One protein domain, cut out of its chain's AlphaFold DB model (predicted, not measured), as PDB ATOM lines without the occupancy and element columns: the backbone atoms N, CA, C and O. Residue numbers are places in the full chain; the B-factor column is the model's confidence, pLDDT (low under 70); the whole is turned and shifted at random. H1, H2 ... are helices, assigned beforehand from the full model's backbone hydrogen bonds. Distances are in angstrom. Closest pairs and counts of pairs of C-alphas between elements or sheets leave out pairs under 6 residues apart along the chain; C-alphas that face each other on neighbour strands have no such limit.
ATOM      1  N   LYS A   3      18.760  24.203 -35.148       94.00
ATOM      2  CA  LYS A   3      18.068  23.035 -35.722       94.00
ATOM      3  C   LYS A   3      17.474  22.115 -34.649       94.00
ATOM      4  O   LYS A   3      16.495  21.441 -34.931       94.00
ATOM      5  N   ASP A   4      18.033  22.149 -33.443       95.81
ATOM      6  CA  ASP A   4      17.613  21.333 -32.302       95.81
ATOM      7  C   ASP A   4      16.625  22.092 -31.391       95.81
ATOM      8  O   ASP A   4      16.307  21.635 -30.303       95.81
ATOM      9  N   GLY A   5      16.143  23.268 -31.823       95.38
ATOM     10  CA  GLY A   5      15.127  24.050 -31.109       95.38
ATOM     11  C   GLY A   5      15.664  25.048 -30.078       95.38
ATOM     12  O   GLY A   5      14.872  25.702 -29.409       95.38
ATOM     13  N   HIS A   6      16.984  25.221 -29.953       96.88
ATOM     14  CA  HIS A   6      17.548  26.184 -29.003       96.88
ATOM     15  C   HIS A   6      17.428  27.636 -29.493       96.88
ATOM     16  O   HIS A   6      17.717  27.941 -30.658       96.88
ATOM     17  N   LEU A   7      17.104  28.543 -28.567       97.12
ATOM     18  CA  LEU A   7      17.203  29.988 -28.768       97.12
ATOM     19  C   LEU A   7      18.676  30.427 -28.781       97.12
ATOM     20  O   LEU A   7      19.462  30.018 -27.929       97.12
ATOM     21  N   ILE A   8      19.043  31.288 -29.735       97.50
ATOM     22  CA  ILE A   8      20.371  31.913 -29.807       97.50
ATOM     23  C   ILE A   8      20.255  33.379 -29.402       97.50
ATOM     24  O   ILE A   8      19.493  34.130 -30.010       97.50
ATOM     25  N   GLY A   9      21.030  33.776 -28.393       97.44
ATOM     26  CA  GLY A   9      21.168  35.160 -27.946       97.44
ATOM     27  C   GLY A   9      22.539  35.753 -28.273       97.44
ATOM     28  O   GLY A   9      23.439  35.068 -28.757       97.44
ATOM     29  N   ASN A  10      22.690  37.041 -27.988       98.44
ATOM     30  CA  ASN A  10      23.941  37.786 -28.095       98.44
ATOM     31  C   ASN A  10      24.614  37.907 -26.715       98.44
ATOM     32  O   ASN A  10      23.933  38.180 -25.728       98.44
ATOM     33  N   HIS A  11      25.937  37.733 -26.643       98.44
ATOM     34  CA  HIS A  11      26.715  37.919 -25.410       98.44
ATOM     35  C   HIS A  11      27.924  38.854 -25.598       98.44
ATOM     36  O   HIS A  11      28.966  38.679 -24.974       98.44
ATOM     37  N   THR A  12      27.769  39.877 -26.447       98.31
ATOM     38  CA  THR A  12      28.810  40.804 -26.940       98.31
ATOM     39  C   THR A  12      29.921  40.109 -27.725       98.31
ATOM     40  O   THR A  12      29.919  38.886 -27.864       98.31
ATOM     41  N   TRP A  13      30.843  40.895 -28.288       98.38
ATOM     42  CA  TRP A  13      31.894  40.368 -29.146       98.38
ATOM     43  C   TRP A  13      33.120  39.935 -28.331       98.38
ATOM     44  O   TRP A  13      33.552  38.792 -28.448       98.38
ATOM     45  N   ASP A  14      33.641  40.820 -27.477       98.00
ATOM     46  CA  ASP A  14      34.862  40.583 -26.686       98.00
ATOM     47  C   ASP A  14      34.586  40.417 -25.175       98.00
ATOM     48  O   ASP A  14      35.505  40.503 -24.358       98.00
ATOM     49  N   HIS A  15      33.329  40.181 -24.774       97.88
ATOM     50  CA  HIS A  15      32.930  40.002 -23.370       97.88
ATOM     51  C   HIS A  15      33.324  41.206 -22.481       97.88
ATOM     52  O   HIS A  15      33.892  41.082 -21.389       97.88
ATOM     53  N   VAL A  16      33.029  42.415 -22.963       97.44
ATOM     54  CA  VAL A  16      33.316  43.670 -22.253       97.44
ATOM     55  C   VAL A  16      32.174  44.070 -21.322       97.44
ATOM     56  O   VAL A  16      31.001  43.833 -21.604       97.44
ATOM     57  N   GLN A  17      32.506  44.734 -20.214       97.69
ATOM     58  CA  GLN A  17      31.495  45.301 -19.326       97.69
ATOM     59  C   GLN A  17      30.914  46.578 -19.958       97.69
ATOM     60  O   GLN A  17      31.609  47.592 -20.062       97.69
ATOM     61  N   LEU A  18      29.662  46.513 -20.422       96.94
ATOM     62  CA  LEU A  18      29.080  47.536 -21.297       96.94
ATOM     63  C   LEU A  18      28.960  48.909 -20.618       96.94
ATOM     64  O   LEU A  18      29.261  49.918 -21.242       96.94
ATOM     65  N   ASP A  19      28.618  48.960 -19.331       95.94
ATOM     66  CA  ASP A  19      28.492  50.204 -18.549       95.94
ATOM     67  C   ASP A  19      29.830  50.903 -18.226       95.94
ATOM     68  O   ASP A  19      29.840  52.003 -17.671       95.94
ATOM     69  N   LYS A  20      30.967  50.297 -18.590       96.88
ATOM     70  CA  LYS A  20      32.320  50.846 -18.388       96.88
ATOM     71  C   LYS A  20      32.975  51.365 -19.665       96.88
ATOM     72  O   LYS A  20      34.135  51.779 -19.631       96.88
ATOM     73  N   ILE A  21      32.271  51.336 -20.790       96.50
ATOM     74  CA  ILE A  21      32.773  51.810 -22.082       96.50
ATOM     75  C   ILE A  21      31.819  52.850 -22.684       96.50
ATOM     76  O   ILE A  21      30.658  52.923 -22.287       96.50
ATOM     77  N   PRO A  22      32.276  53.677 -23.645       96.56
ATOM     78  CA  PRO A  22      31.386  54.605 -24.338       96.56
ATOM     79  C   PRO A  22      30.213  53.872 -25.000       96.56
ATOM     80  O   PRO A  22      30.421  52.826 -25.617       96.56
ATOM     81  N   ALA A  23      29.010  54.448 -24.933       95.69
ATOM     82  CA  ALA A  23      27.778  53.829 -25.443       95.69
ATOM     83  C   ALA A  23      27.885  53.388 -26.913       95.69
ATOM     84  O   ALA A  23      27.440  52.303 -27.275       95.69
ATOM     85  N   GLU A  24      28.563  54.176 -27.751       95.94
ATOM     86  CA  GLU A  24      28.804  53.813 -29.150       95.94
ATOM     87  C   GLU A  24      29.668  52.550 -29.290       95.94
ATOM     88  O   GLU A  24      29.388  51.682 -30.112       95.94
ATOM     89  N   LYS A  25      30.685  52.384 -28.435       97.00
ATOM     90  CA  LYS A  25      31.498  51.161 -28.424       97.00
ATOM     91  C   LYS A  25      30.669  49.959 -27.964       97.00
ATOM     92  O   LYS A  25      30.777  48.894 -28.562       97.00
ATOM     93  N   ALA A  26      29.817  50.133 -26.952       97.25
ATOM     94  CA  ALA A  26      28.886  49.095 -26.506       97.25
ATOM     95  C   ALA A  26      27.896  48.678 -27.609       97.25
ATOM     96  O   ALA A  26      27.631  47.489 -27.779       97.25
ATOM     97  N   ARG A  27      27.400  49.636 -28.404       97.25
ATOM     98  CA  ARG A  27      26.541  49.366 -29.570       97.25
ATOM     99  C   ARG A  27      27.266  48.489 -30.586       97.25
ATOM    100  O   ARG A  27      26.729  47.469 -31.009       97.25
ATOM    101  N   LEU A  28      28.507  48.844 -30.922       97.69
ATOM    102  CA  LEU A  28      29.321  48.108 -31.893       97.69
ATOM    103  C   LEU A  28      29.651  46.676 -31.442       97.69
ATOM    104  O   LEU A  28      29.656  45.773 -32.277       97.69
ATOM    105  N   GLU A  29      29.878  46.438 -30.147       98.25
ATOM    106  CA  GLU A  29      30.052  45.084 -29.585       98.25
ATOM    107  C   GLU A  29      28.838  44.184 -29.860       98.25
ATOM    108  O   GLU A  29      28.971  43.022 -30.265       98.25
ATOM    109  N   ILE A  30      27.640  44.737 -29.658       98.06
ATOM    110  CA  ILE A  30      26.377  44.030 -29.859       98.06
ATOM    111  C   ILE A  30      26.132  43.824 -31.358       98.06
ATOM    112  O   ILE A  30      25.892  42.697 -31.789       98.06
ATOM    113  N   GLU A  31      26.257  44.869 -32.174       97.75
ATOM    114  CA  GLU A  31      25.982  44.805 -33.615       97.75
ATOM    115  C   GLU A  31      26.930  43.886 -34.375       97.75
ATOM    116  O   GLU A  31      26.497  43.115 -35.233       97.75
ATOM    117  N   LYS A  32      28.222  43.919 -34.042       98.31
ATOM    118  CA  LYS A  32      29.209  43.023 -34.649       98.31
ATOM    119  C   LYS A  32      28.836  41.559 -34.414       98.31
ATOM    120  O   LYS A  32      28.881  40.747 -35.337       98.31
ATOM    121  N   THR A  33      28.406  41.241 -33.198       98.56
ATOM    122  CA  THR A  33      27.964  39.896 -32.815       98.56
ATOM    123  C   THR A  33      26.644  39.522 -33.495       98.56
ATOM    124  O   THR A  33      26.529  38.427 -34.042       98.56
ATOM    125  N   ASN A  34      25.682  40.448 -33.562       98.12
ATOM    126  CA  ASN A  34      24.417  40.275 -34.284       98.12
ATOM    127  C   ASN A  34      24.637  39.922 -35.755       98.12
ATOM    128  O   ASN A  34      24.062  38.953 -36.248       98.12
ATOM    129  N   ASN A  35      25.496  40.678 -36.441       98.25
ATOM    130  CA  ASN A  35      25.822  40.436 -37.843       98.25
ATOM    131  C   ASN A  35      26.451  39.055 -38.030       98.25
ATOM    132  O   ASN A  35      26.059  38.324 -38.937       98.25
ATOM    133  N   ARG A  36      27.347  38.638 -37.127       98.38
ATOM    134  CA  ARG A  36      27.964  37.313 -37.224       98.38
ATOM    135  C   ARG A  36      26.969  36.172 -36.987       98.38
ATOM    136  O   ARG A  36      27.045  35.146 -37.663       98.38
ATOM    137  N   ILE A  37      26.016  36.352 -36.071       97.88
ATOM    138  CA  ILE A  37      24.915  35.400 -35.849       97.88
ATOM    139  C   ILE A  37      23.998  35.332 -37.080       97.88
ATOM    140  O   ILE A  37      23.594  34.235 -37.484       97.88
ATOM    141  N   TYR A  38      23.706  36.473 -37.713       97.62
ATOM    142  CA  TYR A  38      22.920  36.527 -38.946       97.62
ATOM    143  C   TYR A  38      23.632  35.825 -40.106       97.62
ATOM    144  O   TYR A  38      23.037  34.971 -40.750       97.62
ATOM    145  N   GLU A  39      24.918  36.088 -40.330       98.12
ATOM    146  CA  GLU A  39      25.706  35.414 -41.372       98.12
ATOM    147  C   GLU A  39      25.708  33.886 -41.212       98.12
ATOM    148  O   GLU A  39      25.634  33.153 -42.196       98.12
ATOM    149  N   ALA A  40      25.776  33.395 -39.971       96.81
ATOM    150  CA  ALA A  40      25.820  31.965 -39.688       96.81
ATOM    151  C   ALA A  40      24.443  31.282 -39.731       96.81
ATOM    152  O   ALA A  40      24.370  30.063 -39.903       96.81
ATOM    153  N   SER A  41      23.353  32.026 -39.519       95.44
ATOM    154  CA  SER A  41      22.039  31.425 -39.248       95.44
ATOM    155  C   SER A  41      20.862  32.003 -40.043       95.44
ATOM    156  O   SER A  41      19.768  31.436 -40.015       95.44
ATOM    157  N   GLY A  42      21.060  33.116 -40.745       96.00
ATOM    158  CA  GLY A  42      20.044  33.851 -41.498       96.00
ATOM    159  C   GLY A  42      19.054  34.650 -40.646       96.00
ATOM    160  O   GLY A  42      18.076  35.153 -41.193       96.00
ATOM    161  N   ILE A  43      19.252  34.747 -39.325       94.81
ATOM    162  CA  ILE A  43      18.358  35.484 -38.416       94.81
ATOM    163  C   ILE A  43      19.172  36.304 -37.415       94.81
ATOM    164  O   ILE A  43      20.187  35.837 -36.900       94.81
ATOM    165  N   TYR A  44      18.706  37.522 -37.142       96.19
ATOM    166  CA  TYR A  44      19.227  38.367 -36.073       96.19
ATOM    167  C   TYR A  44      18.686  37.915 -34.711       96.19
ATOM    168  O   TYR A  44      17.491  37.637 -34.603       96.19
ATOM    169  N   PRO A  45      19.523  37.836 -33.664       96.50
ATOM    170  CA  PRO A  45      19.035  37.526 -32.325       96.50
ATOM    171  C   PRO A  45      18.194  38.696 -31.785       96.50
ATOM    172  O   PRO A  45      18.509  39.856 -32.033       96.50
ATOM    173  N   SER A  46      17.157  38.391 -31.001       95.25
ATOM    174  CA  SER A  46      16.301  39.406 -30.355       95.25
ATOM    175  C   SER A  46      16.728  39.740 -28.921       95.25
ATOM    176  O   SER A  46      16.312  40.752 -28.356       95.25
ATOM    177  N   TYR A  47      17.557  38.880 -28.323       97.19
ATOM    178  CA  TYR A  47      17.926  38.934 -26.910       97.19
ATOM    179  C   TYR A  47      19.431  39.068 -26.741       97.19
ATOM    180  O   TYR A  47      20.213  38.430 -27.453       97.19
ATOM    181  N   VAL A  48      19.830  39.873 -25.763       97.88
ATOM    182  CA  VAL A  48      21.222  40.051 -25.355       97.88
ATOM    183  C   VAL A  48      21.349  39.707 -23.881       97.88
ATOM    184  O   VAL A  48      20.565  40.162 -23.061       97.88
ATOM    185  N   ARG A  49      22.340  38.905 -23.506       98.19
ATOM    186  CA  ARG A  49      22.757  38.806 -22.109       98.19
ATOM    187  C   ARG A  49      23.981  39.697 -21.956       98.19
ATOM    188  O   ARG A  49      24.989  39.409 -22.594       98.19
ATOM    189  N   PRO A  50      23.945  40.782 -21.179       97.94
ATOM    190  CA  PRO A  50      25.145  41.577 -20.975       97.94
ATOM    191  C   PRO A  50      26.184  40.819 -20.140       97.94
ATOM    192  O   PRO A  50      25.826  40.241 -19.105       97.94
ATOM    193  N   PRO A  51      27.469  40.834 -20.536       98.31
ATOM    194  CA  PRO A  51      28.560  40.361 -19.698       98.31
ATOM    195  C   PRO A  51      28.489  40.958 -18.295       98.31
ATOM    196  O   PRO A  51      28.188  42.143 -18.119       98.31
ATOM    197  N   PHE A  52      28.769  40.126 -17.291       97.31
ATOM    198  CA  PHE A  52      28.759  40.501 -15.870       97.31
ATOM    199  C   PHE A  52      27.409  41.011 -15.332       97.31
ATOM    200  O   PHE A  52      27.360  41.513 -14.214       97.31
ATOM    201  N   GLY A  53      26.322  40.915 -16.106       97.25
ATOM    202  CA  GLY A  53      25.036  41.501 -15.729       97.25
ATOM    203  C   GLY A  53      25.035  43.035 -15.766       97.25
ATOM    204  O   GLY A  53      24.195  43.664 -15.130       97.25
ATOM    205  N   ALA A  54      25.971  43.648 -16.496       97.19
ATOM    206  CA  ALA A  54      26.140  45.094 -16.534       97.19
ATOM    207  C   ALA A  54      25.540  45.703 -17.810       97.19
ATOM    208  O   ALA A  54      26.032  45.465 -18.916       97.19
ATOM    209  N   TRP A  55      24.487  46.510 -17.658       96.25
ATOM    210  CA  TRP A  55      23.753  47.129 -18.766       96.25
ATOM    211  C   TRP A  55      23.810  48.655 -18.713       96.25
ATOM    212  O   TRP A  55      23.799  49.250 -17.637       96.25
ATOM    213  N   ILE A  56      23.850  49.287 -19.887       94.38
ATOM    214  CA  ILE A  56      23.745  50.744 -20.010       94.38
ATOM    215  C   ILE A  56      22.261  51.119 -20.043       94.38
ATOM    216  O   ILE A  56      21.480  50.515 -20.775       94.38
ATOM    217  N   LYS A  57      21.876  52.143 -19.280       92.06
ATOM    218  CA  LYS A  57      20.512  52.686 -19.296       92.06
ATOM    219  C   LYS A  57      20.102  53.114 -20.716       92.06
ATOM    220  O   LYS A  57      20.882  53.778 -21.394       92.06
ATOM    221  N   ASP A  58      18.877  52.774 -21.123       89.25
ATOM    222  CA  ASP A  58      18.258  53.135 -22.407       89.25
ATOM    223  C   ASP A  58      18.953  52.516 -23.647       89.25
ATOM    224  O   ASP A  58      18.639  52.853 -24.793       89.25
ATOM    225  N   MET A  59      19.887  51.579 -23.451       92.62
ATOM    226  CA  MET A  59      20.630  50.937 -24.541       92.62
ATOM    227  C   MET A  59      19.733  50.069 -25.426       92.62
ATOM    228  O   MET A  59      19.955  49.975 -26.633       92.62
ATOM    229  N   GLU A  60      18.686  49.476 -24.856       90.62
ATOM    230  CA  GLU A  60      17.663  48.709 -25.567       90.62
ATOM    231  C   GLU A  60      16.992  49.520 -26.684       90.62
ATOM    232  O   GLU A  60      16.675  48.961 -27.733       90.62
ATOM    233  N   LEU A  61      16.872  50.845 -26.519       88.12
ATOM    234  CA  LEU A  61      16.344  51.749 -27.546       88.12
ATOM    235  C   LEU A  61      17.320  51.932 -28.716       88.12
ATOM    236  O   LEU A  61      16.900  52.248 -29.825       88.12
ATOM    237  N   SER A  62      18.619  51.741 -28.470       89.75
ATOM    238  CA  SER A  62      19.673  51.908 -29.475       89.75
ATOM    239  C   SER A  62      19.942  50.626 -30.258       89.75
ATOM    240  O   SER A  62      20.189  50.691 -31.459       89.75
ATOM    241  N   VAL A  63      19.901  49.459 -29.603       93.06
ATOM    242  CA  VAL A  63      20.172  48.164 -30.261       93.06
ATOM    243  C   VAL A  63      18.915  47.401 -30.666       93.06
ATOM    244  O   VAL A  63      19.022  46.428 -31.403       93.06
ATOM    245  N   THR A  64      17.729  47.833 -30.226       91.25
ATOM    246  CA  THR A  64      16.448  47.137 -30.470       91.25
ATOM    247  C   THR A  64      16.485  45.673 -30.004       91.25
ATOM    248  O   THR A  64      15.998  44.768 -30.677       91.25
ATOM    249  N   MET A  65      17.104  45.425 -28.847       94.44
ATOM    250  CA  MET A  65      17.226  44.097 -28.233       94.44
ATOM    251  C   MET A  65      16.842  44.155 -26.761       94.44
ATOM    252  O   MET A  65      17.085  45.160 -26.093       94.44
ATOM    253  N   LEU A  66      16.298  43.051 -26.249       94.00
ATOM    254  CA  LEU A  66      15.922  42.928 -24.842       94.00
ATOM    255  C   LEU A  66      17.056  42.290 -24.024       94.00
ATOM    256  O   LEU A  66      17.530  41.207 -24.397       94.00
ATOM    257  N   PRO A  67      17.494  42.913 -22.913       96.06
ATOM    258  CA  PRO A  67      18.459  42.299 -22.017       96.06
ATOM    259  C   PRO A  67      17.820  41.153 -21.214       96.06
ATOM    260  O   PRO A  67      16.771  41.332 -20.599       96.06
ATOM    261  N   VAL A  68      18.462  39.981 -21.187       97.25
ATOM    262  CA  VAL A  68      18.028  38.805 -20.409       97.25
ATOM    263  C   VAL A  68      19.068  38.462 -19.347       97.25
ATOM    264  O   VAL A  68      20.183  38.027 -19.654       97.25
TER     265      VAL A  68
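What this domain is: This is residues 3 to 68 of the 135 residues of the protein "NodB homology domain-containing protein" of Ruminococcus sp. 5_1_39BFAA (UniProt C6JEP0). The domain has little regular structure: one long helix, H1, runs along its length, with loops and the short helix H2 over one side of it. The 66 printed residues hold two named helices, H1 then H2, and no named strand; the class is all helix, with 24 residues in named elements. The whole is compact, with a radius of gyration of the C-alphas of 11.5 A, yet elongated, spanning 35 by 21 by 19 A.

Where its parts are: Residues 3 to 22 form no named element. H1, residues 23 to 41, runs 26.9 A from C-alpha 23 at (27.778, 53.829, -25.443) to C-alpha 41 at (22.039, 31.425, -39.248). H2, residues 59 to 63, ends at C-alpha 63 at (20.172, 48.164, -30.261).

How they stand to each other: H1 touches H2 with residues 23 to 31 alone; the closest C-alphas, of Arg 27 and Val 63, are 6.5 A apart. Residues 47 to 48 pair with residues 66 to 67, parallel. In H1 and H2 every O i to N i+4 pair is within hydrogen-bond range.

The domain as a whole: The C-alphas farthest apart, of Asp 4 and Pro 22, are 36.9 A apart. The link from H1 to H2, 17 residues, is long. The printed part has no cut, and no printed residue is under 70 in pLDDT.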